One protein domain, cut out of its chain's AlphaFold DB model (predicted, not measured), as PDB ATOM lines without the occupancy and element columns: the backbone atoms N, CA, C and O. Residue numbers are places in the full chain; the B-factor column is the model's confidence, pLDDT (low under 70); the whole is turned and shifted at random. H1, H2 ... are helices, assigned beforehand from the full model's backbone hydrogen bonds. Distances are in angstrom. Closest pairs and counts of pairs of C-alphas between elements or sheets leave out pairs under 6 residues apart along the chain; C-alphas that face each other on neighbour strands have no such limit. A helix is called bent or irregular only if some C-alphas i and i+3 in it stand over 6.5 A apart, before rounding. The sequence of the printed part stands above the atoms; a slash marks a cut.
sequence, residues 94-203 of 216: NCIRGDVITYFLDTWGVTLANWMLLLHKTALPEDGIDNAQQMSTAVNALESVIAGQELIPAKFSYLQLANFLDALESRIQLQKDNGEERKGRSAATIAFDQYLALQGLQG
ATOM      1  N   ASN A  94     199.661 344.816 261.513       51.12
ATOM      2  CA  ASN A  94     199.358 343.382 261.576       51.12
ATOM      3  C   ASN A  94     199.482 342.685 260.206       51.12
ATOM      4  O   ASN A  94     199.750 341.484 260.156       51.12
ATOM      5  N   CYS A  95     199.322 343.421 259.099       50.50
ATOM      6  CA  CYS A  95     199.562 342.925 257.737       50.50
ATOM      7  C   CYS A  95     201.054 342.891 257.370       50.50
ATOM      8  O   CYS A  95     201.477 342.019 256.610       50.50
ATOM      9  N   ILE A  96     201.872 343.779 257.946       55.12
ATOM     10  CA  ILE A  96     203.336 343.652 257.956       55.12
ATOM     11  C   ILE A  96     203.679 342.652 259.059       55.12
ATOM     12  O   ILE A  96     204.157 343.005 260.131       55.12
ATOM     13  N   ARG A  97     203.332 341.389 258.798       56.16
ATOM     14  CA  ARG A  97     203.597 340.223 259.639       56.16
ATOM     15  C   ARG A  97     204.943 340.415 260.335       56.16
ATOM     16  O   ARG A  97     205.963 340.491 259.654       56.16
ATOM     17  N   GLY A  98     204.916 340.534 261.663       57.75
ATOM     18  CA  GLY A  98     206.017 341.017 262.508       57.75
ATOM     19  C   GLY A  98     207.316 340.217 262.458       57.75
ATOM     20  O   GLY A  98     208.221 340.497 263.232       57.75
ATOM     21  N   ASP A  99     207.436 339.261 261.544       72.19
ATOM     22  CA  ASP A  99     208.725 338.734 261.163       72.19
ATOM     23  C   ASP A  99     208.695 338.190 259.724       72.19
ATOM     24  O   ASP A  99     208.611 336.986 259.469       72.19
ATOM     25  N   VAL A 100     208.704 339.107 258.749       76.06
ATOM     26  CA  VAL A 100     208.866 338.780 257.319       76.06
ATOM     27  C   VAL A 100     210.114 337.920 257.104       76.06
ATOM     28  O   VAL A 100     210.107 337.045 256.239       76.06
ATOM     29  N   ILE A 101     211.154 338.130 257.917       73.81
ATOM     30  CA  ILE A 101     212.396 337.364 257.877       73.81
ATOM     31  C   ILE A 101     212.129 335.928 258.331       73.81
ATOM     32  O   ILE A 101     212.439 335.009 257.583       73.81
ATOM     33  N   THR A 102     211.488 335.709 259.480       78.25
ATOM     34  CA  THR A 102     211.143 334.350 259.935       78.25
ATOM     35  C   THR A 102     210.199 333.641 258.966       78.25
ATOM     36  O   THR A 102     210.408 332.471 258.670       78.25
ATOM     37  N   TYR A 103     209.210 334.331 258.388       77.50
ATOM     38  CA  TYR A 103     208.351 333.725 257.365       77.50
ATOM     39  C   TYR A 103     209.124 333.349 256.095       77.50
ATOM     40  O   TYR A 103     208.910 332.273 255.535       77.50
ATOM     41  N   PHE A 104     210.031 334.217 255.642       79.06
ATOM     42  CA  PHE A 104     210.911 333.927 254.519       79.06
ATOM     43  C   PHE A 104     211.806 332.720 254.822       79.06
ATOM     44  O   PHE A 104     211.872 331.806 254.009       79.06
ATOM     45  N   LEU A 105     212.443 332.683 255.994       81.56
ATOM     46  CA  LEU A 105     213.322 331.592 256.414       81.56
ATOM     47  C   LEU A 105     212.573 330.263 256.559       81.56
ATOM     48  O   LEU A 105     213.082 329.244 256.109       81.56
ATOM     49  N   ASP A 106     211.364 330.268 257.116       79.44
ATOM     50  CA  ASP A 106     210.524 329.071 257.243       79.44
ATOM     51  C   ASP A 106     210.079 328.550 255.864       79.44
ATOM     52  O   ASP A 106     210.179 327.363 255.557       79.44
ATOM     53  N   THR A 107     209.695 329.467 254.969       74.12
ATOM     54  CA  THR A 107     209.269 329.134 253.600       74.12
ATOM     55  C   THR A 107     210.431 328.619 252.740       74.12
ATOM     56  O   THR A 107     210.281 327.666 251.971       74.12
ATOM     57  N   TRP A 108     211.606 329.243 252.845       83.38
ATOM     58  CA  TRP A 108     212.763 328.919 252.007       83.38
ATOM     59  C   TRP A 108     213.682 327.864 252.606       83.38
ATOM     60  O   TRP A 108     214.366 327.189 251.841       83.38
ATOM     61  N   GLY A 109     213.685 327.665 253.923       86.44
ATOM     62  CA  GLY A 109     214.578 326.724 254.600       86.44
ATOM     63  C   GLY A 109     214.430 325.300 254.070       86.44
ATOM     64  O   GLY A 109     215.416 324.677 253.685       86.44
ATOM     65  N   VAL A 110     213.189 324.823 253.939       83.69
ATOM     66  CA  VAL A 110     212.889 323.498 253.366       83.69
ATOM     67  C   VAL A 110     213.296 323.423 251.892       83.69
ATOM     68  O   VAL A 110     213.911 322.447 251.465       83.69
ATOM     69  N   THR A 111     213.011 324.475 251.118       84.62
ATOM     70  CA  THR A 111     213.362 324.539 249.689       84.62
ATOM     71  C   THR A 111     214.878 324.481 249.486       84.62
ATOM     72  O   THR A 111     215.360 323.739 248.633       84.62
ATOM     73  N   LEU A 112     215.640 325.232 250.285       85.19
ATOM     74  CA  LEU A 112     217.100 325.260 250.238       85.19
ATOM     75  C   LEU A 112     217.705 323.931 250.695       85.19
ATOM     76  O   LEU A 112     218.632 323.446 250.055       85.19
ATOM     77  N   ALA A 113     217.166 323.312 251.749       86.56
ATOM     78  CA  ALA A 113     217.610 321.996 252.206       86.56
ATOM     79  C   ALA A 113     217.412 320.920 251.125       86.56
ATOM     80  O   ALA A 113     218.342 320.177 250.807       86.56
ATOM     81  N   ASN A 114     216.232 320.886 250.503       86.12
ATOM     82  CA  ASN A 114     215.940 319.957 249.415       86.12
ATOM     83  C   ASN A 114     216.808 320.240 248.182       86.12
ATOM     84  O   ASN A 114     217.285 319.309 247.533       86.12
ATOM     85  N   TRP A 115     217.071 321.514 247.877       86.31
ATOM     86  CA  TRP A 115     217.981 321.877 246.797       86.31
ATOM     87  C   TRP A 115     219.419 321.431 247.076       86.31
ATOM     88  O   TRP A 115     220.023 320.804 246.213       86.31
ATOM     89  N   MET A 116     219.950 321.644 248.283       87.00
ATOM     90  CA  MET A 116     221.272 321.126 248.666       87.00
ATOM     91  C   MET A 116     221.345 319.599 248.557       87.00
ATOM     92  O   MET A 116     222.342 319.063 248.076       87.00
ATOM     93  N   LEU A 117     220.280 318.887 248.939       88.62
ATOM     94  CA  LEU A 117     220.205 317.437 248.771       88.62
ATOM     95  C   LEU A 117     220.227 317.031 247.289       88.62
ATOM     96  O   LEU A 117     220.891 316.059 246.930       88.62
ATOM     97  N   LEU A 118     219.531 317.778 246.426       88.38
ATOM     98  CA  LEU A 118     219.578 317.577 244.979       88.38
ATOM     99  C   LEU A 118     220.997 317.793 244.440       88.38
ATOM    100  O   LEU A 118     221.480 316.950 243.685       88.38
ATOM    101  N   LEU A 119     221.682 318.864 244.858       87.75
ATOM    102  CA  LEU A 119     223.078 319.132 244.490       87.75
ATOM    103  C   LEU A 119     223.984 317.965 244.890       87.75
ATOM    104  O   LEU A 119     224.768 317.484 244.080       87.75
ATOM    105  N   HIS A 120     223.831 317.457 246.113       86.69
ATOM    106  CA  HIS A 120     224.634 316.346 246.606       86.69
ATOM    107  C   HIS A 120     224.391 315.047 245.823       86.69
ATOM    108  O   HIS A 120     225.339 314.376 245.431       86.69
ATOM    109  N   LYS A 121     223.127 314.708 245.536       85.88
ATOM    110  CA  LYS A 121     222.766 313.501 244.766       85.88
ATOM    111  C   LYS A 121     223.214 313.551 243.306       85.88
ATOM    112  O   LYS A 121     223.353 312.504 242.683       85.88
ATOM    113  N   THR A 122     223.368 314.751 242.755       86.88
ATOM    114  CA  THR A 122     223.739 314.970 241.349       86.88
ATOM    115  C   THR A 122     225.215 315.305 241.168       86.88
ATOM    116  O   THR A 122     225.674 315.422 240.033       86.88
ATOM    117  N   ALA A 123     225.972 315.418 242.260       84.62
ATOM    118  CA  ALA A 123     227.415 315.541 242.206       84.62
ATOM    119  C   ALA A 123     228.013 314.251 241.632       84.62
ATOM    120  O   ALA A 123     227.796 313.153 242.145       84.62
ATOM    121  N   LEU A 124     228.768 314.392 240.547       78.94
ATOM    122  CA  LEU A 124     229.518 313.284 239.977       78.94
ATOM    123  C   LEU A 124     230.836 313.115 240.777       78.94
ATOM    124  O   LEU A 124     231.478 314.123 241.081       78.94
ATOM    125  N   PRO A 125     231.260 311.885 241.128       71.31
ATOM    126  CA  PRO A 125     232.491 311.624 241.904       71.31
ATOM    127  C   PRO A 125     233.740 311.982 241.097       71.31
ATOM    128  O   PRO A 125     233.727 311.774 239.900       71.31
ATOM    129  N   GLU A 126     234.836 312.488 241.655       66.50
ATOM    130  CA  GLU A 126     236.038 312.794 240.837       66.50
ATOM    131  C   GLU A 126     236.607 311.553 240.110       66.50
ATOM    132  O   GLU A 126     237.126 311.662 238.998       66.50
ATOM    133  N   ASP A 127     236.368 310.364 240.668       62.72
ATOM    134  CA  ASP A 127     236.850 309.076 240.171       62.72
ATOM    135  C   ASP A 127     235.926 308.477 239.088       62.72
ATOM    136  O   ASP A 127     235.197 307.509 239.311       62.72
ATOM    137  N   GLY A 128     235.952 309.066 237.888       60.22
ATOM    138  CA  GLY A 128     235.424 308.455 236.659       60.22
ATOM    139  C   GLY A 128     233.894 308.431 236.483       60.22
ATOM    140  O   GLY A 128     233.111 308.761 237.371       60.22
ATOM    141  N   ILE A 129     233.452 308.077 235.268       64.00
ATOM    142  CA  ILE A 129     232.030 307.976 234.861       64.00
ATOM    143  C   ILE A 129     231.469 306.561 235.122       64.00
ATOM    144  O   ILE A 129     230.288 306.294 234.928       64.00
ATOM    145  N   ASP A 130     232.286 305.631 235.612       64.81
ATOM    146  CA  ASP A 130     231.945 304.203 235.599       64.81
ATOM    147  C   ASP A 130     230.962 303.780 236.699       64.81
ATOM    148  O   ASP A 130     230.462 302.650 236.708       64.81
ATOM    149  N   ASN A 131     230.612 304.689 237.610       77.19
ATOM    150  CA  ASN A 131     229.623 304.412 238.640       77.19
ATOM    151  C   ASN A 131     228.188 304.604 238.116       77.19
ATOM    152  O   ASN A 131     227.493 305.572 238.437       77.19
ATOM    153  N   ALA A 132     227.719 303.623 237.338       77.38
ATOM    154  CA  ALA A 132     226.357 303.585 236.799       77.38
ATOM    155  C   ALA A 132     225.268 303.739 237.884       77.38
ATOM    156  O   ALA A 132     224.205 304.303 237.621       77.38
ATOM    157  N   GLN A 133     225.534 303.279 239.112       81.38
ATOM    158  CA  GLN A 133     224.607 303.411 240.236       81.38
ATOM    159  C   GLN A 133     224.470 304.869 240.696       81.38
ATOM    160  O   GLN A 133     223.355 305.335 240.947       81.38
ATOM    161  N   GLN A 134     225.576 305.611 240.786       81.62
ATOM    162  CA  GLN A 134     225.549 307.042 241.106       81.62
ATOM    163  C   GLN A 134     224.911 307.859 239.985       81.62
ATOM    164  O   GLN A 134     224.049 308.687 240.271       81.62
ATOM    165  N   MET A 135     225.233 307.577 238.719       84.94
ATOM    166  CA  MET A 135     224.581 308.254 237.592       84.94
ATOM    167  C   MET A 135     223.071 307.991 237.581       84.94
ATOM    168  O   MET A 135     222.290 308.923 237.414       84.94
ATOM    169  N   SER A 136     222.632 306.752 237.830       85.75
ATOM    170  CA  SER A 136     221.202 306.451 237.957       85.75
ATOM    171  C   SER A 136     220.570 307.199 239.133       85.75
ATOM    172  O   SER A 136     219.483 307.748 238.990       85.75
ATOM    173  N   THR A 137     221.253 307.287 240.276       87.38
ATOM    174  CA  THR A 137     220.768 308.033 241.451       87.38
ATOM    175  C   THR A 137     220.599 309.524 241.146       87.38
ATOM    176  O   THR A 137     219.568 310.100 241.497       87.38
ATOM    177  N   ALA A 138     221.564 310.125 240.447       87.75
ATOM    178  CA  ALA A 138     221.522 311.517 240.012       87.75
ATOM    179  C   ALA A 138     220.365 311.778 239.037       87.75
ATOM    180  O   ALA A 138     219.570 312.693 239.255       87.75
ATOM    181  N   VAL A 139     220.228 310.939 238.003       89.00
ATOM    182  CA  VAL A 139     219.140 311.041 237.017       89.00
ATOM    183  C   VAL A 139     217.785 310.897 237.701       89.00
ATOM    184  O   VAL A 139     216.907 311.726 237.495       89.00
ATOM    185  N   ASN A 140     217.626 309.922 238.596       88.62
ATOM    186  CA  ASN A 140     216.368 309.707 239.311       88.62
ATOM    187  C   ASN A 140     215.992 310.898 240.195       88.62
ATOM    188  O   ASN A 140     214.828 311.282 240.240       88.62
ATOM    189  N   ALA A 141     216.970 311.497 240.879       88.19
ATOM    190  CA  ALA A 141     216.734 312.681 241.693       88.19
ATOM    191  C   ALA A 141     216.269 313.873 240.841       88.19
ATOM    192  O   ALA A 141     215.345 314.578 241.240       88.19
ATOM    193  N   LEU A 142     216.863 314.073 239.659       89.44
ATOM    194  CA  LEU A 142     216.445 315.120 238.721       89.44
ATOM    195  C   LEU A 142     215.030 314.871 238.188       89.44
ATOM    196  O   LEU A 142     214.202 315.779 238.227       89.44
ATOM    197  N   GLU A 143     214.730 313.643 237.762       88.12
ATOM    198  CA  GLU A 143     213.406 313.271 237.252       88.12
ATOM    199  C   GLU A 143     212.306 313.448 238.299       88.12
ATOM    200  O   GLU A 143     211.243 313.978 237.984       88.12
ATOM    201  N   SER A 144     212.554 313.076 239.558       85.75
ATOM    202  CA  SER A 144     211.576 313.268 240.636       85.75
ATOM    203  C   SER A 144     211.243 314.744 240.867       85.75
ATOM    204  O   SER A 144     210.078 315.080 241.094       85.75
ATOM    205  N   VAL A 145     212.218 315.652 240.751       86.62
ATOM    206  CA  VAL A 145     211.958 317.098 240.861       86.62
ATOM    207  C   VAL A 145     211.217 317.625 239.632       86.62
ATOM    208  O   VAL A 145     210.256 318.377 239.779       86.62
ATOM    209  N   ILE A 146     211.607 317.200 238.425       85.06
ATOM    210  CA  ILE A 146     210.948 317.598 237.168       85.06
ATOM    211  C   ILE A 146     209.487 317.124 237.142       85.06
ATOM    212  O   ILE A 146     208.601 317.871 236.729       85.06
ATOM    213  N   ALA A 147     209.217 315.920 237.650       85.50
ATOM    214  CA  ALA A 147     207.873 315.366 237.802       85.50
ATOM    215  C   ALA A 147     207.054 316.025 238.933       85.50
ATOM    216  O   ALA A 147     205.898 315.657 239.142       85.50
ATOM    217  N   GLY A 148     207.631 316.977 239.677       82.62
ATOM    218  CA  GLY A 148     206.966 317.685 240.772       82.62
ATOM    219  C   GLY A 148     206.747 316.840 242.030       82.62
ATOM    220  O   GLY A 148     205.884 317.168 242.840       82.62
ATOM    221  N   GLN A 149     207.497 315.744 242.193       83.81
ATOM    222  CA  GLN A 149     207.414 314.873 243.372       83.81
ATOM    223  C   GLN A 149     208.165 315.453 244.575       83.81
ATOM    224  O   GLN A 149     207.869 315.107 245.716       83.81
ATOM    225  N   GLU A 150     209.121 316.344 244.322       81.25
ATOM    226  CA  GLU A 150     209.931 317.005 245.340       81.25
ATOM    227  C   GLU A 150     209.447 318.440 245.584       81.25
ATOM    228  O   GLU A 150     209.007 319.140 244.670       81.25
ATOM    229  N   LEU A 151     209.582 318.913 246.826       80.31
ATOM    230  CA  LEU A 151     209.239 320.281 247.244       80.31
ATOM    231  C   LEU A 151     210.338 321.278 246.837       80.31
ATOM    232  O   LEU A 151     210.866 322.025 247.662       80.31
ATOM    233  N   ILE A 152     210.713 321.258 245.560       84.12
ATOM    234  CA  ILE A 152     211.675 322.170 244.944       84.12
ATOM    235  C   ILE A 152     211.023 322.724 243.674       84.12
ATOM    236  O   ILE A 152     210.502 321.952 242.870       84.12
ATOM    237  N   PRO A 153     211.054 324.045 243.431       82.38
ATOM    238  CA  PRO A 153     210.579 324.588 242.165       82.38
ATOM    239  C   PRO A 153     211.351 323.992 240.976       82.38
ATOM    240  O   PRO A 153     212.580 324.044 240.956       82.38
ATOM    241  N   ALA A 154     210.642 323.523 239.943       80.69
ATOM    242  CA  ALA A 154     211.234 322.857 238.772       80.69
ATOM    243  C   ALA A 154     212.345 323.669 238.067       80.69
ATOM    244  O   ALA A 154     213.261 323.119 237.464       80.69
ATOM    245  N   LYS A 155     212.341 325.003 238.187       83.12
ATOM    246  CA  LYS A 155     213.442 325.853 237.694       83.12
ATOM    247  C   LYS A 155     214.818 325.465 238.256       83.12
ATOM    248  O   LYS A 155     215.808 325.556 237.536       83.12
ATOM    249  N   PHE A 156     214.886 325.006 239.507       82.12
ATOM    250  CA  PHE A 156     216.141 324.567 240.119       82.12
ATOM    251  C   PHE A 156     216.619 323.232 239.542       82.12
ATOM    252  O   PHE A 156     217.825 323.053 239.382       82.12
ATOM    253  N   SER A 157     215.713 322.319 239.172       84.00
ATOM    254  CA  SER A 157     216.109 321.067 238.519       84.00
ATOM    255  C   SER A 157     216.603 321.279 237.098       84.00
ATOM    256  O   SER A 157     217.525 320.586 236.701       84.00
ATOM    257  N   TYR A 158     216.071 322.247 236.345       85.81
ATOM    258  CA  TYR A 158     216.611 322.555 235.013       85.81
ATOM    259  C   TYR A 158     218.021 323.141 235.080       85.81
ATOM    260  O   TYR A 158     218.885 322.733 234.308       85.81
ATOM    261  N   LEU A 159     218.272 324.047 236.033       89.25
ATOM    262  CA  LEU A 159     219.624 324.546 236.287       89.25
ATOM    263  C   LEU A 159     220.560 323.391 236.664       89.25
ATOM    264  O   LEU A 159     221.663 323.289 236.136       89.25
ATOM    265  N   GLN A 160     220.100 322.490 237.535       89.38
ATOM    266  CA  GLN A 160     220.921 321.366 237.962       89.38
ATOM    267  C   GLN A 160     221.132 320.316 236.872       89.38
ATOM    268  O   GLN A 160     222.210 319.737 236.796       89.38
ATOM    269  N   LEU A 161     220.152 320.102 235.996       88.12
ATOM    270  CA  LEU A 161     220.287 319.249 234.820       88.12
ATOM    271  C   LEU A 161     221.347 319.803 233.861       88.12
ATOM    272  O   LEU A 161     222.179 319.041 233.380       88.12
ATOM    273  N   ALA A 162     221.353 321.118 233.622       88.56
ATOM    274  CA  ALA A 162     222.377 321.756 232.798       88.56
ATOM    275  C   ALA A 162     223.780 321.565 233.398       88.56
ATOM    276  O   ALA A 162     224.674 321.088 232.706       88.56
ATOM    277  N   ASN A 163     223.943 321.834 234.699       89.88
ATOM    278  CA  ASN A 163     225.213 321.621 235.404       89.88
ATOM    279  C   ASN A 163     225.665 320.152 235.363       89.88
ATOM    280  O   ASN A 163     226.846 319.862 235.199       89.88
ATOM    281  N   PHE A 164     224.725 319.219 235.519       89.06
ATOM    282  CA  PHE A 164     225.001 317.787 235.463       89.06
ATOM    283  C   PHE A 164     225.511 317.357 234.083       89.06
ATOM    284  O   PHE A 164     226.498 316.628 233.995       89.06
ATOM    285  N   LEU A 165     224.862 317.815 233.007       90.38
ATOM    286  CA  LEU A 165     225.261 317.494 231.637       90.38
ATOM    287  C   LEU A 165     226.618 318.109 231.276       90.38
ATOM    288  O   LEU A 165     227.436 317.419 230.677       90.38
ATOM    289  N   ASP A 166     226.877 319.349 231.692       90.12
ATOM    290  CA  ASP A 166     228.158 320.036 231.477       90.12
ATOM    291  C   ASP A 166     229.321 319.322 232.194       90.12
ATOM    292  O   ASP A 166     230.379 319.050 231.617       90.12
ATOM    293  N   ALA A 167     229.094 318.905 233.444       88.56
ATOM    294  CA  ALA A 167     230.064 318.117 234.197       88.56
ATOM    295  C   ALA A 167     230.317 316.744 233.551       88.56
ATOM    296  O   ALA A 167     231.463 316.295 233.476       88.56
ATOM    297  N   LEU A 168     229.263 316.072 233.081       87.12
ATOM    298  CA  LEU A 168     229.368 314.775 232.414       87.12
ATOM    299  C   LEU A 168     230.112 314.887 231.077       87.12
ATOM    300  O   LEU A 168     230.998 314.078 230.802       87.12
ATOM    301  N   GLU A 169     229.805 315.907 230.279       89.75
ATOM    302  CA  GLU A 169     230.520 316.221 229.042       89.75
ATOM    303  C   GLU A 169     232.012 316.448 229.303       89.75
ATOM    304  O   GLU A 169     232.847 315.798 228.671       89.75
ATOM    305  N   SER A 170     232.350 317.300 230.274       88.94
ATOM    306  CA  SER A 170     233.739 317.600 230.640       88.94
ATOM    307  C   SER A 170     234.529 316.338 230.997       88.94
ATOM    308  O   SER A 170     235.687 316.177 230.613       88.94
ATOM    309  N   ARG A 171     233.892 315.385 231.686       85.56
ATOM    310  CA  ARG A 171     234.507 314.102 232.058       85.56
ATOM    311  C   ARG A 171     234.672 313.155 230.883       85.56
ATOM    312  O   ARG A 171     235.706 312.503 230.777       85.56
ATOM    313  N   ILE A 172     233.675 313.072 230.003       86.50
ATOM    314  CA  ILE A 172     233.779 312.270 228.779       86.50
ATOM    315  C   ILE A 172     234.913 312.818 227.914       86.50
ATOM    316  O   ILE A 172     235.664 312.047 227.318       86.50
ATOM    317  N   GLN A 173     235.062 314.143 227.857       87.25
ATOM    318  CA  GLN A 173     236.164 314.774 227.148       87.25
ATOM    319  C   GLN A 173     237.515 314.420 227.782       87.25
ATOM    320  O   GLN A 173     238.411 313.988 227.065       87.25
ATOM    321  N   LEU A 174     237.626 314.464 229.113       86.12
ATOM    322  CA  LEU A 174     238.831 314.038 229.829       86.12
ATOM    323  C   LEU A 174     239.188 312.561 229.569       86.12
ATOM    324  O   LEU A 174     240.349 312.243 229.331       86.12
ATOM    325  N   GLN A 175     238.205 311.653 229.575       81.44
ATOM    326  CA  GLN A 175     238.423 310.236 229.238       81.44
ATOM    327  C   GLN A 175     238.964 310.073 227.811       81.44
ATOM    328  O   GLN A 175     239.918 309.326 227.585       81.44
ATOM    329  N   LYS A 176     238.403 310.818 226.849       83.69
ATOM    330  CA  LYS A 176     238.882 310.816 225.461       83.69
ATOM    331  C   LYS A 176     240.319 311.321 225.352       83.69
ATOM    332  O   LYS A 176     241.111 310.706 224.642       83.69
ATOM    333  N   ASP A 177     240.653 312.399 226.059       83.25
ATOM    334  CA  ASP A 177     241.998 312.986 226.057       83.25
ATOM    335  C   ASP A 177     243.035 312.040 226.693       83.25
ATOM    336  O   ASP A 177     244.183 311.986 226.255       83.25
ATOM    337  N   ASN A 178     242.612 311.216 227.657       82.19
ATOM    338  CA  ASN A 178     243.427 310.167 228.278       82.19
ATOM    339  C   ASN A 178     243.576 308.893 227.417       82.19
ATOM    340  O   ASN A 178     244.204 307.926 227.850       82.19
ATOM    341  N   GLY A 179     243.031 308.876 226.196       72.06
ATOM    342  CA  GLY A 179     243.181 307.772 225.246       72.06
ATOM    343  C   GLY A 179     242.080 306.706 225.298       72.06
ATOM    344  O   GLY A 179     242.156 305.737 224.540       72.06
ATOM    345  N   GLU A 180     241.028 306.878 226.109       66.25
ATOM    346  CA  GLU A 180     239.813 306.052 226.035       66.25
ATOM    347  C   GLU A 180     238.934 306.518 224.862       66.25
ATOM    348  O   GLU A 180     237.894 307.165 225.001       66.25
ATOM    349  N   GLU A 181     239.391 306.251 223.640       63.12
ATOM    350  CA  GLU A 181     238.788 306.829 222.444       63.12
ATOM    351  C   GLU A 181     237.493 306.100 222.026       63.12
ATOM    352  O   GLU A 181     237.503 305.074 221.341       63.12
ATOM    353  N   ARG A 182     236.329 306.682 222.342       60.03
ATOM    354  CA  ARG A 182     235.092 306.429 221.577       60.03
ATOM    355  C   ARG A 182     235.107 307.291 220.312       60.03
ATOM    356  O   ARG A 182     234.633 308.427 220.317       60.03
ATOM    357  N   LYS A 183     235.681 306.769 219.222       67.75
ATOM    358  CA  LYS A 183     235.818 307.499 217.947       67.75
ATOM    359  C   LYS A 183     234.469 307.972 217.381       67.75
ATOM    360  O   LYS A 183     233.506 307.211 217.313       67.75
ATOM    361  N   GLY A 184     234.441 309.224 216.917       73.12
ATOM    362  CA  GLY A 184     233.399 309.767 216.034       73.12
ATOM    363  C   GLY A 184     232.200 310.460 216.693       73.12
ATOM    364  O   GLY A 184     231.357 310.977 215.965       73.12
ATOM    365  N   ARG A 185     232.105 310.518 218.030       81.50
ATOM    366  CA  ARG A 185     231.045 311.268 218.737       81.50
ATOM    367  C   ARG A 185     231.607 312.384 219.626       81.50
ATOM    368  O   ARG A 185     232.677 312.246 220.232       81.50
ATOM    369  N   SER A 186     230.886 313.506 219.688       87.00
ATOM    370  CA  SER A 186     231.189 314.592 220.625       87.00
ATOM    371  C   SER A 186     230.884 314.153 222.060       87.00
ATOM    372  O   SER A 186     230.049 313.272 222.286       87.00
ATOM    373  N   ALA A 187     231.579 314.751 223.027       85.19
ATOM    374  CA  ALA A 187     231.370 314.458 224.441       85.19
ATOM    375  C   ALA A 187     229.944 314.839 224.888       85.19
ATOM    376  O   ALA A 187     229.276 314.011 225.505       85.19
ATOM    377  N   ALA A 188     229.433 315.994 224.444       87.06
ATOM    378  CA  ALA A 188     228.037 316.407 224.615       87.06
ATOM    379  C   ALA A 188     227.021 315.335 224.188       87.06
ATOM    380  O   ALA A 188     226.110 314.991 224.940       87.06
ATOM    381  N   THR A 189     227.170 314.775 222.979       88.50
ATOM    382  CA  THR A 189     226.235 313.758 222.474       88.50
ATOM    383  C   THR A 189     226.275 312.499 223.332       88.50
ATOM    384  O   THR A 189     225.230 311.939 223.640       88.50
ATOM    385  N   ILE A 190     227.464 312.072 223.767       88.12
ATOM    386  CA  ILE A 190     227.603 310.902 224.642       88.12
ATOM    387  C   ILE A 190     226.974 311.174 226.017       88.12
ATOM    388  O   ILE A 190     226.296 310.293 226.545       88.12
ATOM    389  N   ALA A 191     227.152 312.374 226.580       87.94
ATOM    390  CA  ALA A 191     226.554 312.768 227.856       87.94
ATOM    391  C   ALA A 191     225.021 312.709 227.793       87.94
ATOM    392  O   ALA A 191     224.369 312.121 228.659       87.94
ATOM    393  N   PHE A 192     224.451 313.263 226.723       87.94
ATOM    394  CA  PHE A 192     223.011 313.258 226.503       87.94
ATOM    395  C   PHE A 192     222.461 311.840 226.271       87.94
ATOM    396  O   PHE A 192     221.472 311.457 226.896       87.94
ATOM    397  N   ASP A 193     223.135 311.025 225.450       88.50
ATOM    398  CA  ASP A 193     222.778 309.616 225.228       88.50
ATOM    399  C   ASP A 193     222.780 308.820 226.549       88.50
ATOM    400  O   ASP A 193     221.881 308.015 226.800       88.50
ATOM    401  N   GLN A 194     223.776 309.044 227.415       87.62
ATOM    402  CA  GLN A 194     223.870 308.391 228.725       87.62
ATOM    403  C   GLN A 194     222.735 308.807 229.660       87.62
ATOM    404  O   GLN A 194     222.142 307.947 230.314       87.62
ATOM    405  N   TYR A 195     222.401 310.098 229.699       87.94
ATOM    406  CA  TYR A 195     221.255 310.592 230.458       87.94
ATOM    407  C   TYR A 195     219.947 309.914 230.006       87.94
ATOM    408  O   TYR A 195     219.229 309.348 230.834       87.94
ATOM    409  N   LEU A 196     219.683 309.866 228.694       88.44
ATOM    410  CA  LEU A 196     218.489 309.220 228.137       88.44
ATOM    411  C   LEU A 196     218.441 307.712 228.409       88.44
ATOM    412  O   LEU A 196     217.384 307.168 228.737       88.44
ATOM    413  N   ALA A 197     219.577 307.020 228.300       87.50
ATOM    414  CA  ALA A 197     219.656 305.588 228.579       87.50
ATOM    415  C   ALA A 197     219.272 305.265 230.033       87.50
ATOM    416  O   ALA A 197     218.575 304.280 230.292       87.50
ATOM    417  N   LEU A 198     219.688 306.110 230.980       85.25
ATOM    418  CA  LEU A 198     219.368 305.962 232.400       85.25
ATOM    419  C   LEU A 198     217.911 306.319 232.710       85.25
ATOM    420  O   LEU A 198     217.284 305.628 233.514       85.25
ATOM    421  N   GLN A 199     217.347 307.314 232.021       82.12
ATOM    422  CA  GLN A 199     215.909 307.601 232.052       82.12
ATOM    423  C   GLN A 199     215.093 306.379 231.590       82.12
ATOM    424  O   GLN A 199     214.153 305.950 232.260       82.12
ATOM    425  N   GLY A 200     215.489 305.757 230.474       70.62
ATOM    426  CA  GLY A 200     214.810 304.587 229.907       70.62
ATOM    427  C   GLY A 200     214.875 303.328 230.782       70.62
ATOM    428  O   GLY A 200     213.989 302.472 230.700       70.62
ATOM    429  N   LEU A 201     215.879 303.209 231.660       61.75
ATOM    430  CA  LEU A 201     215.987 302.097 232.613       61.75
ATOM    431  C   LEU A 201     214.850 302.085 233.650       61.75
ATOM    432  O   LEU A 201     214.506 301.019 234.168       61.75
ATOM    433  N   GLN A 202     214.233 303.236 233.923       55.62
ATOM    434  CA  GLN A 202     213.168 303.367 234.918       55.62
ATOM    435  C   GLN A 202     211.837 302.742 234.474       55.62
ATOM    436  O   GLN A 202     211.044 302.321 235.314       55.62
ATOM    437  N   GLY A 203     211.614 302.572 233.164       48.38
ATOM    438  CA  GLY A 203     210.397 301.952 232.622       48.38
ATOM    439  C   GLY A 203     210.346 300.418 232.704       48.38
ATOM    440  O   GLY A 203     209.310 299.828 232.415       48.38
TER     441      GLY A 203
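This is residues 94 to 203 of the 216 residues of an uncharacterized protein of Beauveria bassiana D1-5 (UniProt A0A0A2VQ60). Helix arm H1b and helices H2 and H3 make an up-and-down bundle, each running against the one before, and H4 packs crosswise on H2 and H3. Residues 94 to 107, with arm H1a, stick out and lengthen it. The printed part has 110 residues with four named helices, H1 to H4, all helix, loose, radius of gyration of the C-alphas 17.9 A, spanning 67 by 30 by 20 A.

H1, residues 100 to 122, assigned as one helix by its hydrogen bonds, is bent: C-alphas 107 and 110 are 6.7 A apart, and arms H1a, 100 to 107, and H1b, 110 to 122, stand at a steep tilt of 44 degrees. H1b, with residues 118 to 122 alone, touches H2, residues 132 to 146, in a hairpin; the closest C-alphas, of Thr 122 and Ala 138, are 4.3 A apart. H3, residues 154 to 177, and H4, residues 187 to 203, touch at a steep tilt of 57 degrees, closest at C-alphas Glu 169 and Ala 187, 5.0 A. Every O i to N i+4 pair is within hydrogen-bond range in H1a, H1b, H2 and H3; in H4, 11 of 13.

H3 measures 34.7 A and H4 25.8 A. C-alpha 100 is at (208.866, 338.780, 257.319), C-alpha 203 at (210.397, 301.952, 232.622).

The printed part has no cut, and its links are short. Confidence is under 70 at residues 94 to 98, 126 to 130, 180 to 183 and 201 to 203.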